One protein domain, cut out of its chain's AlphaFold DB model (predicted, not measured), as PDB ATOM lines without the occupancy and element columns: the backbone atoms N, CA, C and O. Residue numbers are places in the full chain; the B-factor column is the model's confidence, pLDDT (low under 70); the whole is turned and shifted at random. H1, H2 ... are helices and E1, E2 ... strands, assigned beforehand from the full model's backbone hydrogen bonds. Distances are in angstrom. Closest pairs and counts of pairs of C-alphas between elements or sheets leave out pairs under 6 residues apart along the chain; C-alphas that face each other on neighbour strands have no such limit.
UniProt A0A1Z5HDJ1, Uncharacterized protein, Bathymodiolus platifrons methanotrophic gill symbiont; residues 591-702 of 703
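Overview. This is residues 591 to 702 of the 703 residues of an uncharacterized protein of Bathymodiolus platifrons methanotrophic gill symbiont (UniProt A0A1Z5HDJ1). A four-stranded sheet makes a wall with H1 and H2 over one of its faces and the other face bare; H1 stands up from it, while H2 runs along it. At one end of the long axis, beyond the sheet, H3, E5 and E6 make a smaller group, with H3 packing beside H1. The printed part has 112 residues with three named helices and six named strands, in the order E1 H1 E2 E3 H2 E4 E5 H3 E6; the sheet's order is E1 - E4 - E2 - E3, all antiparallel. The class is mixed, helices and strands, and the whole is compact, with a radius of gyration of the C-alphas of 13.8 A and an elongated outline of 44 by 26 by 24 A.

Arrangement. Begin at edge strand E1, residues 598 to 600: it is antiparallel to E4, residues 667 to 671, with N 598 and O 671 2.9 A apart, within hydrogen-bond range. E4 is antiparallel to E2, residues 624 to 628, with N 625 and O 670 at 2.8 A. E2 and E3, residues 635 to 639, form a hairpin, with N 626 and O 637 at 2.8 A. H1, residues 603 to 613, and H2, residues 646 to 660, are on the same face, making two layers, helices on one face of a sheet. H1 stands up from the sheet at 60 degrees, its height over the sheet 9.2 A. H2, at a height of 9.6 A, runs only just along the strands, at 28 degrees to E2 on the local plane. E1, H1, E2 and E3, H2, E4 are split strand-helix-strand units, each with another strand between its two strands, and both crossovers are right-handed. H2 touches H1 with residues 646 to 650 alone, the closest C-alphas, Ile 610 and Ala 646, being 5.0 A apart; they run opposite ways at a steep tilt of 41 degrees. H3, residues 680 to 689, is not on the sheet but touches H1, opposite ways at a shallow tilt of 18 degrees; the closest C-alphas, Val 609 and Leu 689, are 6.8 A apart. E5, residues 675 to 677, and E6, residues 699 to 701, are apart and pair with no named strand. In H1, H2 and H3 every O i to N i+4 pair is within hydrogen-bond range.

Along the chain. Find C-alpha 598 at (-38.267, -5.895, 33.262), where E1 begins. H1 is 15.3 A long, E2 13.1 A, E3 13.5 A. H2 runs 21.1 A from C-alpha 646 at (-41.425, 2.617, 44.533); E4 follows with 13.4 A, and H3 with 14.3 A. E6 ends at C-alpha 701, (-42.441, 10.472, 24.697).

Size, cuts and confidence. The two farthest C-alphas, Gln 661 and Glu 702, are 44.8 A apart. The printed part has no cut and no long link. Mean pLDDT of the printed part is 88.5; residues 594 to 595, 696 to 697 and 702 are under 70.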
ATOM      1  N   ARG A 591     -42.215   7.054  28.728       87.88
ATOM      2  CA  ARG A 591     -42.912   5.826  29.086       87.88
ATOM      3  C   ARG A 591     -42.194   4.625  28.507       87.88
ATOM      4  O   ARG A 591     -42.017   4.542  27.294       87.88
ATOM      5  N   LEU A 592     -41.838   3.670  29.363       88.56
ATOM      6  CA  LEU A 592     -41.443   2.337  28.924       88.56
ATOM      7  C   LEU A 592     -42.681   1.599  28.421       88.56
ATOM      8  O   LEU A 592     -43.640   1.383  29.168       88.56
ATOM      9  N   ASN A 593     -42.656   1.215  27.149       80.94
ATOM     10  CA  ASN A 593     -43.785   0.570  26.500       80.94
ATOM     11  C   ASN A 593     -44.074  -0.811  27.103       80.94
ATOM     12  O   ASN A 593     -43.166  -1.585  27.405       80.94
ATOM     13  N   SER A 594     -45.358  -1.171  27.186       67.56
ATOM     14  CA  SER A 594     -45.852  -2.438  27.761       67.56
ATOM     15  C   SER A 594     -45.366  -3.709  27.037       67.56
ATOM     16  O   SER A 594     -45.652  -4.822  27.464       67.56
ATOM     17  N   GLY A 595     -44.645  -3.568  25.920       64.12
ATOM     18  CA  GLY A 595     -43.975  -4.674  25.233       64.12
ATOM     19  C   GLY A 595     -42.652  -5.099  25.881       64.12
ATOM     20  O   GLY A 595     -42.184  -6.205  25.607       64.12
ATOM     21  N   LYS A 596     -42.058  -4.261  26.744       76.88
ATOM     22  CA  LYS A 596     -40.763  -4.513  27.384       76.88
ATOM     23  C   LYS A 596     -40.958  -4.941  28.840       76.88
ATOM     24  O   LYS A 596     -41.273  -4.129  29.704       76.88
ATOM     25  N   ARG A 597     -40.749  -6.232  29.114       83.31
ATOM     26  CA  ARG A 597     -40.750  -6.769  30.484       83.31
ATOM     27  C   ARG A 597     -39.414  -6.488  31.161       83.31
ATOM     28  O   ARG A 597     -38.366  -6.681  30.545       83.31
ATOM     29  N   VAL A 598     -39.458  -6.100  32.430       89.69
ATOM     30  CA  VAL A 598     -38.267  -5.895  33.262       89.69
ATOM     31  C   VAL A 598     -38.276  -6.919  34.390       89.69
ATOM     32  O   VAL A 598     -39.265  -7.021  35.115       89.69
ATOM     33  N   ALA A 599     -37.189  -7.672  34.532       91.25
ATOM     34  CA  ALA A 599     -36.979  -8.582  35.650       91.25
ATOM     35  C   ALA A 599     -35.863  -8.033  36.547       91.25
ATOM     36  O   ALA A 599     -34.731  -7.858  36.099       91.25
ATOM     37  N   LEU A 600     -36.205  -7.756  37.800       92.94
ATOM     38  CA  LEU A 600     -35.287  -7.462  38.894       92.94
ATOM     39  C   LEU A 600     -35.156  -8.757  39.695       92.94
ATOM     40  O   LEU A 600     -35.958  -9.044  40.576       92.94
ATOM     41  N   ASP A 601     -34.199  -9.579  39.297       88.56
ATOM     42  CA  ASP A 601     -33.985 -10.958  39.745       88.56
ATOM     43  C   ASP A 601     -33.215 -11.078  41.068       88.56
ATOM     44  O   ASP A 601     -33.012 -12.181  41.569       88.56
ATOM     45  N   THR A 602     -32.775  -9.956  41.629       89.69
ATOM     46  CA  THR A 602     -31.936  -9.902  42.826       89.69
ATOM     47  C   THR A 602     -32.352  -8.756  43.743       89.69
ATOM     48  O   THR A 602     -32.769  -7.683  43.293       89.69
ATOM     49  N   THR A 603     -32.202  -8.973  45.051       91.44
ATOM     50  CA  THR A 603     -32.569  -7.999  46.087       91.44
ATOM     51  C   THR A 603     -31.836  -6.665  45.911       91.44
ATOM     52  O   THR A 603     -32.433  -5.610  46.108       91.44
ATOM     53  N   ASP A 604     -30.561  -6.671  45.508       92.19
ATOM     54  CA  ASP A 604     -29.786  -5.446  45.282       92.19
ATOM     55  C   ASP A 604     -30.332  -4.623  44.110       92.19
ATOM     56  O   ASP A 604     -30.462  -3.406  44.239       92.19
ATOM     57  N   ARG A 605     -30.746  -5.262  43.008       91.88
ATOM     58  CA  ARG A 605     -31.402  -4.570  41.886       91.88
ATOM     59  C   ARG A 605     -32.757  -4.004  42.280       91.88
ATOM     60  O   ARG A 605     -33.069  -2.865  41.931       91.88
ATOM     61  N   VAL A 606     -33.547  -4.774  43.032       93.75
ATOM     62  CA  VAL A 606     -34.841  -4.326  43.562       93.75
ATOM     63  C   VAL A 606     -34.665  -3.075  44.420       93.75
ATOM     64  O   VAL A 606     -35.296  -2.053  44.150       93.75
ATOM     65  N   TYR A 607     -33.773  -3.114  45.413       94.12
ATOM     66  CA  TYR A 607     -33.541  -1.963  46.282       94.12
ATOM     67  C   TYR A 607     -32.791  -0.823  45.586       94.12
ATOM     68  O   TYR A 607     -32.990   0.330  45.955       94.12
ATOM     69  N   GLY A 608     -32.000  -1.094  44.545       93.69
ATOM     70  CA  GLY A 608     -31.418  -0.065  43.685       93.69
ATOM     71  C   GLY A 608     -32.491   0.782  43.001       93.69
ATOM     72  O   GLY A 608     -32.446   2.010  43.072       93.69
ATOM     73  N   VAL A 609     -33.509   0.133  42.424       93.88
ATOM     74  CA  VAL A 609     -34.672   0.820  41.838       93.88
ATOM     75  C   VAL A 609     -35.501   1.511  42.922       93.88
ATOM     76  O   VAL A 609     -35.830   2.686  42.775       93.88
ATOM     77  N   ILE A 610     -35.814   0.830  44.030       94.75
ATOM     78  CA  ILE A 610     -36.608   1.426  45.114       94.75
ATOM     79  C   ILE A 610     -35.936   2.693  45.645       94.75
ATOM     80  O   ILE A 610     -36.587   3.724  45.719       94.75
ATOM     81  N   ASN A 611     -34.646   2.639  45.982       95.06
ATOM     82  CA  ASN A 611     -33.939   3.756  46.605       95.06
ATOM     83  C   ASN A 611     -33.808   4.966  45.677       95.06
ATOM     84  O   ASN A 611     -33.869   6.094  46.158       95.06
ATOM     85  N   HIS A 612     -33.658   4.744  44.368       94.50
ATOM     86  CA  HIS A 612     -33.600   5.831  43.388       94.50
ATOM     87  C   HIS A 612     -34.971   6.494  43.191       94.50
ATOM     88  O   HIS A 612     -35.076   7.717  43.192       94.50
ATOM     89  N   PHE A 613     -36.039   5.697  43.092       95.12
ATOM     90  CA  PHE A 613     -37.382   6.182  42.750       95.12
ATOM     91  C   PHE A 613     -38.306   6.437  43.954       95.12
ATOM     92  O   PHE A 613     -39.450   6.845  43.762       95.12
ATOM     93  N   ARG A 614     -37.853   6.207  45.196       92.94
ATOM     94  CA  ARG A 614     -38.688   6.253  46.416       92.94
ATOM     95  C   ARG A 614     -39.463   7.561  46.573       92.94
ATOM     96  O   ARG A 614     -40.660   7.530  46.839       92.94
ATOM     97  N   GLU A 615     -38.774   8.684  46.389       92.38
ATOM     98  CA  GLU A 615     -39.325  10.036  46.557       92.38
ATOM     99  C   GLU A 615     -40.017  10.556  45.280       92.38
ATOM    100  O   GLU A 615     -40.687  11.590  45.297       92.38
ATOM    101  N   GLN A 616     -39.895   9.837  44.159       90.44
ATOM    102  CA  GLN A 616     -40.440  10.242  42.863       90.44
ATOM    103  C   GLN A 616     -41.865   9.718  42.672       90.44
ATOM    104  O   GLN A 616     -42.111   8.706  42.019       90.44
ATOM    105  N   VAL A 617     -42.840  10.445  43.217       89.38
ATOM    106  CA  VAL A 617     -44.268  10.072  43.147       89.38
ATOM    107  C   VAL A 617     -44.815  10.071  41.705       89.38
ATOM    108  O   VAL A 617     -45.818   9.411  41.420       89.38
ATOM    109  N   ALA A 618     -44.163  10.800  40.791       90.19
ATOM    110  CA  ALA A 618     -44.518  10.846  39.373       90.19
ATOM    111  C   ALA A 618     -44.164   9.551  38.622       90.19
ATOM    112  O   ALA A 618     -44.871   9.200  37.677       90.19
ATOM    113  N   THR A 619     -43.138   8.817  39.068       92.94
ATOM    114  CA  THR A 619     -42.725   7.557  38.444       92.94
ATOM    115  C   THR A 619     -43.613   6.408  38.923       92.94
ATOM    116  O   THR A 619     -43.711   6.120  40.119       92.94
ATOM    117  N   LYS A 620     -44.286   5.739  37.983       94.81
ATOM    118  CA  LYS A 620     -45.298   4.716  38.273       94.81
ATOM    119  C   LYS A 620     -45.031   3.422  37.525       94.81
ATOM    120  O   LYS A 620     -44.928   3.397  36.302       94.81
ATOM    121  N   PHE A 621     -45.012   2.328  38.272       93.94
ATOM    122  CA  PHE A 621     -44.818   0.976  37.763       93.94
ATOM    123  C   PHE A 621     -46.176   0.297  37.552       93.94
ATOM    124  O   PHE A 621     -47.055   0.393  38.415       93.94
ATOM    125  N   LYS A 622     -46.352  -0.400  36.422       91.94
ATOM    126  CA  LYS A 622     -47.586  -1.125  36.082       91.94
ATOM    127  C   LYS A 622     -47.309  -2.616  35.855       91.94
ATOM    128  O   LYS A 622     -46.289  -2.982  35.271       91.94
ATOM    129  N   GLY A 623     -48.226  -3.482  36.292       87.75
ATOM    130  CA  GLY A 623     -48.073  -4.933  36.151       87.75
ATOM    131  C   GLY A 623     -46.937  -5.473  37.020       87.75
ATOM    132  O   GLY A 623     -46.123  -6.264  36.544       87.75
ATOM    133  N   VAL A 624     -46.834  -4.991  38.263       93.50
ATOM    134  CA  VAL A 624     -45.757  -5.351  39.193       93.50
ATOM    135  C   VAL A 624     -46.095  -6.656  39.904       93.50
ATOM    136  O   VAL A 624     -47.110  -6.764  40.591       93.50
ATOM    137  N   ARG A 625     -45.215  -7.646  39.784       93.12
ATOM    138  CA  ARG A 625     -45.236  -8.894  40.547       93.12
ATOM    139  C   ARG A 625     -44.044  -8.900  41.492       93.12
ATOM    140  O   ARG A 625     -42.914  -8.857  41.023       93.12
ATOM    141  N   ILE A 626     -44.310  -8.944  42.791       94.31
ATOM    142  CA  ILE A 626     -43.305  -9.040  43.852       94.31
ATOM    143  C   ILE A 626     -43.261 -10.489  44.324       94.31
ATOM    144  O   ILE A 626     -44.309 -11.069  44.611       94.31
ATOM    145  N   GLU A 627     -42.068 -11.055  44.412       93.31
ATOM    146  CA  GLU A 627     -41.802 -12.382  44.960       93.31
ATOM    147  C   GLU A 627     -40.850 -12.242  46.143       93.31
ATOM    148  O   GLU A 627     -39.832 -11.560  46.035       93.31
ATOM    149  N   ILE A 628     -41.212 -12.845  47.277       92.25
ATOM    150  CA  ILE A 628     -40.423 -12.819  48.511       92.25
ATOM    151  C   ILE A 628     -40.217 -14.254  48.985       92.25
ATOM    152  O   ILE A 628     -41.192 -14.998  49.117       92.25
ATOM    153  N   GLY A 629     -38.966 -14.622  49.246       88.56
ATOM    154  CA  GLY A 629     -38.561 -15.968  49.649       88.56
ATOM    155  C   GLY A 629     -38.014 -16.802  48.490       88.56
ATOM    156  O   GLY A 629     -37.794 -16.307  47.387       88.56
ATOM    157  N   GLU A 630     -37.769 -18.085  48.756       83.44
ATOM    158  CA  GLU A 630     -37.194 -19.023  47.789       83.44
ATOM    159  C   GLU A 630     -37.981 -20.342  47.744       83.44
ATOM    160  O   GLU A 630     -38.469 -20.851  48.760       83.44
ATOM    161  N   GLY A 631     -38.072 -20.938  46.551       81.25
ATOM    162  CA  GLY A 631     -38.683 -22.252  46.343       81.25
ATOM    163  C   GLY A 631     -40.157 -22.305  46.757       81.25
ATOM    164  O   GLY A 631     -40.936 -21.401  46.453       81.25
ATOM    165  N   GLU A 632     -40.547 -23.368  47.463       81.81
ATOM    166  CA  GLU A 632     -41.934 -23.607  47.905       81.81
ATOM    167  C   GLU A 632     -42.432 -22.615  48.970       81.81
ATOM    168  O   GLU A 632     -43.630 -22.561  49.240       81.81
ATOM    169  N   LYS A 633     -41.540 -21.811  49.563       83.56
ATOM    170  CA  LYS A 633     -41.885 -20.781  50.556       83.56
ATOM    171  C   LYS A 633     -42.097 -19.392  49.949       83.56
ATOM    172  O   LYS A 633     -42.239 -18.419  50.679       83.56
ATOM    173  N   THR A 634     -42.115 -19.288  48.622       88.44
ATOM    174  CA  THR A 634     -42.244 -17.997  47.941       88.44
ATOM    175  C   THR A 634     -43.649 -17.424  48.102       88.44
ATOM    176  O   THR A 634     -44.637 -18.023  47.670       88.44
ATOM    177  N   VAL A 635     -43.743 -16.210  48.638       90.25
ATOM    178  CA  VAL A 635     -44.970 -15.412  48.627       90.25
ATOM    179  C   VAL A 635     -44.958 -14.506  47.403       90.25
ATOM    180  O   VAL A 635     -44.001 -13.775  47.166       90.25
ATOM    181  N   THR A 636     -46.034 -14.543  46.614       90.12
ATOM    182  CA  THR A 636     -46.188 -13.694  45.425       90.12
ATOM    183  C   THR A 636     -47.312 -12.681  45.621       90.12
ATOM    184  O   THR A 636     -48.460 -13.062  45.846       90.12
ATOM    185  N   VAL A 637     -47.015 -11.396  45.430       92.31
ATOM    186  CA  VAL A 637     -48.013 -10.318  45.366       92.31
ATOM    187  C   VAL A 637     -48.069  -9.747  43.957       92.31
ATOM    188  O   VAL A 637     -47.042  -9.422  43.366       92.31
ATOM    189  N   ARG A 638     -49.276  -9.621  43.398       90.31
ATOM    190  CA  ARG A 638     -49.496  -9.118  42.035       90.31
ATOM    191  C   ARG A 638     -50.314  -7.830  42.054       90.31
ATOM    192  O   ARG A 638     -51.499  -7.844  42.378       90.31
ATOM    193  N   PHE A 639     -49.697  -6.737  41.629       88.25
ATOM    194  CA  PHE A 639     -50.355  -5.484  41.283       88.25
ATOM    195  C   PHE A 639     -50.597  -5.488  39.772       88.25
ATOM    196  O   PHE A 639     -49.695  -5.157  39.010       88.25
ATOM    197  N   GLN A 640     -51.788  -5.927  39.352       80.94
ATOM    198  CA  GLN A 640     -52.178  -6.078  37.939       80.94
ATOM    199  C   GLN A 640     -52.228  -4.711  37.214       80.94
ATOM    200  O   GLN A 640     -51.205  -4.081  36.963       80.94
ATOM    201  N   GLU A 641     -53.417  -4.180  36.915       78.12
ATOM    202  CA  GLU A 641     -53.533  -2.890  36.221       78.12
ATOM    203  C   GLU A 641     -53.200  -1.676  37.101       78.12
ATOM    204  O   GLU A 641     -53.093  -0.552  36.604       78.12
ATOM    205  N   ARG A 642     -53.045  -1.887  38.413       85.88
ATOM    206  CA  ARG A 642     -52.824  -0.816  39.381       85.88
ATOM    207  C   ARG A 642     -51.424  -0.231  39.218       85.88
ATOM    208  O   ARG A 642     -50.433  -0.931  39.390       85.88
ATOM    209  N   GLN A 643     -51.367   1.069  38.953       91.50
ATOM    210  CA  GLN A 643     -50.125   1.830  38.996       91.50
ATOM    211  C   GLN A 643     -49.682   2.031  40.448       91.50
ATOM    212  O   GLN A 643     -50.471   2.503  41.272       91.50
ATOM    213  N   ILE A 644     -48.434   1.683  40.755       95.12
ATOM    214  CA  ILE A 644     -47.849   1.813  42.096       95.12
ATOM    215  C   ILE A 644     -46.511   2.550  42.045       95.12
ATOM    216  O   ILE A 644     -45.837   2.558  41.017       95.12
ATOM    217  N   THR A 645     -46.127   3.168  43.160       96.31
ATOM    218  CA  THR A 645     -44.835   3.851  43.310       96.31
ATOM    219  C   THR A 645     -43.790   2.927  43.934       96.31
ATOM    220  O   THR A 645     -44.125   1.905  44.540       96.31
ATOM    221  N   ALA A 646     -42.517   3.317  43.853       94.75
ATOM    222  CA  ALA A 646     -41.425   2.617  44.533       94.75
ATOM    223  C   ALA A 646     -41.639   2.521  46.058       94.75
ATOM    224  O   ALA A 646     -41.413   1.463  46.641       94.75
ATOM    225  N   ALA A 647     -42.159   3.576  46.696       95.31
ATOM    226  CA  ALA A 647     -42.477   3.564  48.127       95.31
ATOM    227  C   ALA A 647     -43.571   2.537  48.492       95.31
ATOM    228  O   ALA A 647     -43.504   1.900  49.541       95.31
ATOM    229  N   MET A 648     -44.570   2.331  47.623       95.19
ATOM    230  CA  MET A 648     -45.599   1.301  47.837       95.19
ATOM    231  C   MET A 648     -45.033  -0.116  47.688       95.19
ATOM    232  O   MET A 648     -45.417  -1.008  48.446       95.19
ATOM    233  N   ILE A 649     -44.121  -0.321  46.729       94.81
ATOM    234  CA  ILE A 649     -43.396  -1.587  46.557       94.81
ATOM    235  C   ILE A 649     -42.605  -1.898  47.830       94.81
ATOM    236  O   ILE A 649     -42.756  -2.979  48.392       94.81
ATOM    237  N   GLU A 650     -41.826  -0.936  48.323       94.88
ATOM    238  CA  GLU A 650     -41.038  -1.087  49.546       94.88
ATOM    239  C   GLU A 650     -41.900  -1.379  50.773       94.88
ATOM    240  O   GLU A 650     -41.616  -2.321  51.509       94.88
ATOM    241  N   GLY A 651     -42.974  -0.611  50.980       95.00
ATOM    242  CA  GLY A 651     -43.896  -0.843  52.091       95.00
ATOM    243  C   GLY A 651     -44.491  -2.251  52.050       95.00
ATOM    244  O   GLY A 651     -44.551  -2.921  53.075       95.00
ATOM    245  N   THR A 652     -44.847  -2.737  50.857       94.50
ATOM    246  CA  THR A 652     -45.356  -4.105  50.673       94.50
ATOM    247  C   THR A 652     -44.300  -5.150  51.031       94.50
ATOM    248  O   THR A 652     -44.603  -6.092  51.759       94.50
ATOM    249  N   VAL A 653     -43.064  -4.981  50.552       93.31
ATOM    250  CA  VAL A 653     -41.950  -5.895  50.852       93.31
ATOM    251  C   VAL A 653     -41.663  -5.937  52.351       93.31
ATOM    252  O   VAL A 653     -41.606  -7.019  52.931       93.31
ATOM    253  N   ASN A 654     -41.537  -4.773  52.989       93.56
ATOM    254  CA  ASN A 654     -41.198  -4.677  54.406       93.56
ATOM    255  C   ASN A 654     -42.308  -5.258  55.295       93.56
ATOM    256  O   ASN A 654     -42.012  -6.041  56.191       93.56
ATOM    257  N   SER A 655     -43.581  -4.954  55.013       92.19
ATOM    258  CA  SER A 655     -44.702  -5.529  55.767       92.19
ATOM    259  C   SER A 655     -44.798  -7.045  55.612       92.19
ATOM    260  O   SER A 655     -45.121  -7.736  56.572       92.19
ATOM    261  N   LEU A 656     -44.521  -7.588  54.422       90.00
ATOM    262  CA  LEU A 656     -44.526  -9.039  54.227       90.00
ATOM    263  C   LEU A 656     -43.385  -9.715  54.983       90.00
ATOM    264  O   LEU A 656     -43.630 -10.721  55.637       90.00
ATOM    265  N   ARG A 657     -42.172  -9.156  54.947       92.50
ATOM    266  CA  ARG A 657     -41.042  -9.677  55.731       92.50
ATOM    267  C   ARG A 657     -41.329  -9.669  57.231       92.50
ATOM    268  O   ARG A 657     -41.105 -10.682  57.885       92.50
ATOM    269  N   GLU A 658     -41.907  -8.584  57.746       92.69
ATOM    270  CA  GLU A 658     -42.302  -8.466  59.156       92.69
ATOM    271  C   GLU A 658     -43.343  -9.528  59.547       92.69
ATOM    272  O   GLU A 658     -43.192 -10.214  60.557       92.69
ATOM    273  N   VAL A 659     -44.382  -9.712  58.722       90.50
ATOM    274  CA  VAL A 659     -45.438 -10.711  58.966       90.50
ATOM    275  C   VAL A 659     -44.898 -12.140  58.898       90.50
ATOM    276  O   VAL A 659     -45.314 -12.987  59.690       90.50
ATOM    277  N   LEU A 660     -43.986 -12.415  57.965       88.31
ATOM    278  CA  LEU A 660     -43.359 -13.728  57.802       88.31
ATOM    279  C   LEU A 660     -42.247 -13.987  58.830       88.31
ATOM    280  O   LEU A 660     -41.869 -15.141  59.013       88.31
ATOM    281  N   GLN A 661     -41.766 -12.948  59.526       89.44
ATOM    282  CA  GLN A 661     -40.569 -12.981  60.377       89.44
ATOM    283  C   GLN A 661     -39.307 -13.395  59.598       89.44
ATOM    284  O   GLN A 661     -38.446 -14.108  60.111       89.44
ATOM    285  N   GLU A 662     -39.205 -12.947  58.343       89.50
ATOM    286  CA  GLU A 662     -38.107 -13.255  57.418       89.50
ATOM    287  C   GLU A 662     -37.480 -11.952  56.886       89.50
ATOM    288  O   GLU A 662     -37.616 -11.595  55.714       89.50
ATOM    289  N   ASP A 663     -36.806 -11.205  57.766       86.94
ATOM    290  CA  ASP A 663     -36.256  -9.869  57.470       86.94
ATOM    291  C   ASP A 663     -35.248  -9.849  56.301       86.94
ATOM    292  O   ASP A 663     -35.081  -8.825  55.630       86.94
ATOM    293  N   ASP A 664     -34.587 -10.976  56.034       88.44
ATOM    294  CA  ASP A 664     -33.562 -11.155  55.006       88.44
ATOM    295  C   ASP A 664     -34.031 -11.963  53.782       88.44
ATOM    296  O   ASP A 664     -33.228 -12.209  52.877       88.44
ATOM    297  N   ALA A 665     -35.322 -12.316  53.695       90.38
ATOM    298  CA  ALA A 665     -35.867 -13.079  52.569       90.38
ATOM    299  C   ALA A 665     -35.528 -12.425  51.223       90.38
ATOM    300  O   ALA A 665     -35.714 -11.215  51.051       90.38
ATOM    301  N   GLN A 666     -35.054 -13.214  50.254       92.25
ATOM    302  CA  GLN A 666     -34.735 -12.704  48.920       92.25
ATOM    303  C   GLN A 666     -35.966 -12.090  48.255       92.25
ATOM    304  O   GLN A 666     -37.080 -12.578  48.437       92.25
ATOM    305  N   VAL A 667     -35.760 -11.010  47.497       93.88
ATOM    306  CA  VAL A 667     -36.840 -10.295  46.813       93.88
ATOM    307  C   VAL A 667     -36.533 -10.209  45.333       93.88
ATOM    308  O   VAL A 667     -35.468  -9.730  44.941       93.88
ATOM    309  N   ALA A 668     -37.507 -10.604  44.523       94.00
ATOM    310  CA  ALA A 668     -37.500 -10.399  43.086       94.00
ATOM    311  C   ALA A 668     -38.751  -9.624  42.661       94.00
ATOM    312  O   ALA A 668     -39.828  -9.755  43.248       94.00
ATOM    313  N   ILE A 669     -38.613  -8.792  41.631       94.44
ATOM    314  CA  ILE A 669     -39.725  -8.035  41.058       94.44
ATOM    315  C   ILE A 669     -39.751  -8.218  39.548       94.44
ATOM    316  O   ILE A 669     -38.748  -8.038  38.865       94.44
ATOM    317  N   MET A 670     -40.929  -8.497  39.004       92.94
ATOM    318  CA  MET A 670     -41.191  -8.442  37.571       92.94
ATOM    319  C   MET A 670     -42.150  -7.293  37.266       92.94
ATOM    320  O   MET A 670     -43.199  -7.176  37.892       92.94
ATOM    321  N   ILE A 671     -41.805  -6.465  36.283       92.19
ATOM    322  CA  ILE A 671     -42.644  -5.377  35.774       92.19
ATOM    323  C   ILE A 671     -43.059  -5.753  34.353       92.19
ATOM    324  O   ILE A 671     -42.208  -5.877  33.466       92.19
ATOM    325  N   ALA A 672     -44.354  -5.993  34.147       83.75
ATOM    326  CA  ALA A 672     -44.863  -6.566  32.903       83.75
ATOM    327  C   ALA A 672     -45.487  -5.546  31.937       83.75
ATOM    328  O   ALA A 672     -45.378  -5.748  30.729       83.75
ATOM    329  N   ASP A 673     -46.092  -4.463  32.442       81.56
ATOM    330  CA  ASP A 673     -47.003  -3.617  31.648       81.56
ATOM    331  C   ASP A 673     -46.489  -2.185  31.421       81.56
ATOM    332  O   ASP A 673     -47.235  -1.310  30.958       81.56
ATOM    333  N   GLY A 674     -45.203  -1.954  31.688       86.69
ATOM    334  CA  GLY A 674     -44.514  -0.689  31.446       86.69
ATOM    335  C   GLY A 674     -44.354   0.191  32.687       86.69
ATOM    336  O   GLY A 674     -44.793  -0.145  33.792       86.69
ATOM    337  N   ILE A 675     -43.675   1.320  32.486       92.06
ATOM    338  CA  ILE A 675     -43.315   2.283  33.532       92.06
ATOM    339  C   ILE A 675     -43.528   3.682  32.972       92.06
ATOM    340  O   ILE A 675     -43.009   3.993  31.899       92.06
ATOM    341  N   ASP A 676     -44.279   4.508  33.688       92.56
ATOM    342  CA  ASP A 676     -44.393   5.933  33.393       92.56
ATOM    343  C   ASP A 676     -43.316   6.653  34.214       92.56
ATOM    344  O   ASP A 676     -43.311   6.536  35.438       92.56
ATOM    345  N   PHE A 677     -42.391   7.349  33.557       93.31
ATOM    346  CA  PHE A 677     -41.332   8.132  34.193       93.31
ATOM    347  C   PHE A 677     -41.668   9.618  34.159       93.31
ATOM    348  O   PHE A 677     -42.302  10.107  33.221       93.31
ATOM    349  N   GLU A 678     -41.164  10.354  35.149       89.69
ATOM    350  CA  GLU A 678     -41.283  11.813  35.188       89.69
ATOM    351  C   GLU A 678     -40.704  12.476  33.931       89.69
ATOM    352  O   GLU A 678     -41.295  13.405  33.385       89.69
ATOM    353  N   ASN A 679     -39.559  11.982  33.452       90.69
ATOM    354  CA  ASN A 679     -38.879  12.505  32.277       90.69
ATOM    355  C   ASN A 679     -37.948  11.455  31.631       90.69
ATOM    356  O   ASN A 679     -37.741  10.357  32.156       90.69
ATOM    357  N   GLY A 680     -37.382  11.784  30.468       86.38
ATOM    358  CA  GLY A 680     -36.478  10.903  29.729       86.38
ATOM    359  C   GLY A 680     -35.130  10.664  30.411       86.38
ATOM    360  O   GLY A 680     -34.493   9.650  30.123       86.38
ATOM    361  N   PHE A 681     -34.699  11.539  31.326       90.00
ATOM    362  CA  PHE A 681     -33.516  11.292  32.155       90.00
ATOM    363  C   PHE A 681     -33.752  10.106  33.101       90.00
ATOM    364  O   PHE A 681     -32.942   9.180  33.142       90.00
ATOM    365  N   GLU A 682     -34.907  10.059  33.764       91.56
ATOM    366  CA  GLU A 682     -35.266   8.960  34.665       91.56
ATOM    367  C   GLU A 682     -35.429   7.620  33.942       91.56
ATOM    368  O   GLU A 682     -35.020   6.577  34.453       91.56
ATOM    369  N   ALA A 683     -35.933   7.633  32.705       89.88
ATOM    370  CA  ALA A 683     -35.972   6.435  31.870       89.88
ATOM    371  C   ALA A 683     -34.560   5.886  31.565       89.88
ATOM    372  O   ALA A 683     -34.356   4.667  31.555       89.88
ATOM    373  N   LYS A 684     -33.572   6.769  31.343       89.31
ATOM    374  CA  LYS A 684     -32.166   6.378  31.130       89.31
ATOM    375  C   LYS A 684     -31.521   5.851  32.410       89.31
ATOM    376  O   LYS A 684     -30.851   4.819  32.359       89.31
ATOM    377  N   GLU A 685     -31.722   6.521  33.545       91.44
ATOM    378  CA  GLU A 685     -31.181   6.058  34.829       91.44
ATOM    379  C   GLU A 685     -31.811   4.725  35.252       91.44
ATOM    380  O   GLU A 685     -31.085   3.823  35.668       91.44
ATOM    381  N   PHE A 686     -33.114   4.522  35.027       92.88
ATOM    382  CA  PHE A 686     -33.743   3.216  35.222       92.88
ATOM    383  C   PHE A 686     -33.082   2.130  34.364       92.88
ATOM    384  O   PHE A 686     -32.682   1.095  34.894       92.88
ATOM    385  N   ALA A 687     -32.915   2.366  33.057       89.69
ATOM    386  CA  ALA A 687     -32.289   1.403  32.149       89.69
ATOM    387  C   ALA A 687     -30.867   1.027  32.598       89.69
ATOM    388  O   ALA A 687     -30.495  -0.146  32.599       89.69
ATOM    389  N   LYS A 688     -30.095   2.010  33.065       89.69
ATOM    390  CA  LYS A 688     -28.756   1.816  33.624       89.69
ATOM    391  C   LYS A 688     -28.770   1.013  34.928       89.69
ATOM    392  O   LYS A 688     -27.960   0.100  35.066       89.69
ATOM    393  N   LEU A 689     -29.688   1.308  35.854       89.06
ATOM    394  CA  LEU A 689     -29.833   0.590  37.129       89.06
ATOM    395  C   LEU A 689     -30.164  -0.893  36.928       89.06
ATOM    396  O   LEU A 689     -29.654  -1.744  37.652       89.06
ATOM    397  N   VAL A 690     -30.988  -1.207  35.927       88.62
ATOM    398  CA  VAL A 690     -31.429  -2.584  35.650       88.62
ATOM    399  C   VAL A 690     -30.568  -3.296  34.597       88.62
ATOM    400  O   VAL A 690     -30.838  -4.446  34.258       88.62
ATOM    401  N   GLY A 691     -29.525  -2.634  34.077       84.44
ATOM    402  CA  GLY A 691     -28.627  -3.186  33.057       84.44
ATOM    403  C   GLY A 691     -29.308  -3.457  31.709       84.44
ATOM    404  O   GLY A 691     -28.934  -4.394  31.006       84.44
ATOM    405  N   MET A 692     -30.329  -2.674  31.364       85.12
ATOM    406  CA  MET A 692     -31.103  -2.801  30.131       85.12
ATOM    407  C   MET A 692     -30.554  -1.892  29.028       85.12
ATOM    408  O   MET A 692     -30.411  -0.686  29.212       85.12
ATOM    409  N   GLU A 693     -30.348  -2.456  27.835       80.94
ATOM    410  CA  GLU A 693     -30.171  -1.673  26.609       80.94
ATOM    411  C   GLU A 693     -31.542  -1.293  26.028       80.94
ATOM    412  O   GLU A 693     -32.354  -2.161  25.682       80.94
ATOM    413  N   LEU A 694     -31.801   0.014  25.931       79.75
ATOM    414  CA  LEU A 694     -32.976   0.549  25.241       79.75
ATOM    415  C   LEU A 694     -32.786   0.402  23.726       79.75
ATOM    416  O   LEU A 694     -31.679   0.592  23.226       79.75
ATOM    417  N   GLN A 695     -33.857   0.072  23.003       77.31
ATOM    418  CA  GLN A 695     -33.919  -0.005  21.536       77.31
ATOM    419  C   GLN A 695     -34.888   1.048  20.959       77.31
ATOM    420  O   GLN A 695     -35.751   1.547  21.691       77.31
ATOM    421  N   PRO A 696     -34.791   1.407  19.658       66.50
ATOM    422  CA  PRO A 696     -35.778   2.282  19.025       66.50
ATOM    423  C   PRO A 696     -37.196   1.714  19.194       66.50
ATOM    424  O   PRO A 696     -37.461   0.581  18.799       66.50
ATOM    425  N   GLY A 697     -38.093   2.494  19.803       67.44
ATOM    426  CA  GLY A 697     -39.469   2.079  20.104       67.44
ATOM    427  C   GLY A 697     -39.704   1.487  21.503       67.44
ATOM    428  O   GLY A 697     -40.857   1.216  21.833       67.44
ATOM    429  N   ASP A 698     -38.677   1.326  22.350       75.75
ATOM    430  CA  ASP A 698     -38.862   0.897  23.752       75.75
ATOM    431  C   ASP A 698     -39.450   2.016  24.632       75.75
ATOM    432  O   ASP A 698     -40.239   1.744  25.540       75.75
ATOM    433  N   ILE A 699     -39.084   3.270  24.344       80.81
ATOM    434  CA  ILE A 699     -39.553   4.469  25.046       80.81
ATOM    435  C   ILE A 699     -40.483   5.273  24.135       80.81
ATOM    436  O   ILE A 699     -40.139   5.556  22.989       80.81
ATOM    437  N   ALA A 700     -41.638   5.671  24.664       79.44
ATOM    438  CA  ALA A 700     -42.516   6.671  24.066       79.44
ATOM    439  C   ALA A 700     -42.405   7.996  24.838       79.44
ATOM    440  O   ALA A 700     -42.370   7.989  26.068       79.44
ATOM    441  N   GLN A 701     -42.364   9.123  24.125       73.88
ATOM    442  CA  GLN A 701     -42.441  10.472  24.697       73.88
ATOM    443  C   GLN A 701     -43.558  11.229  23.978       73.88
ATOM    444  O   GLN A 701     -43.700  11.095  22.762       73.88
ATOM    445  N   GLU A 702     -44.373  11.971  24.723       57.53
ATOM    446  CA  GLU A 702     -45.374  12.864  24.128       57.53
ATOM    447  C   GLU A 702     -44.665  14.066  23.466       57.53
ATOM    448  O   GLU A 702     -43.591  14.478  23.918       57.53
TER     449      GLU A 702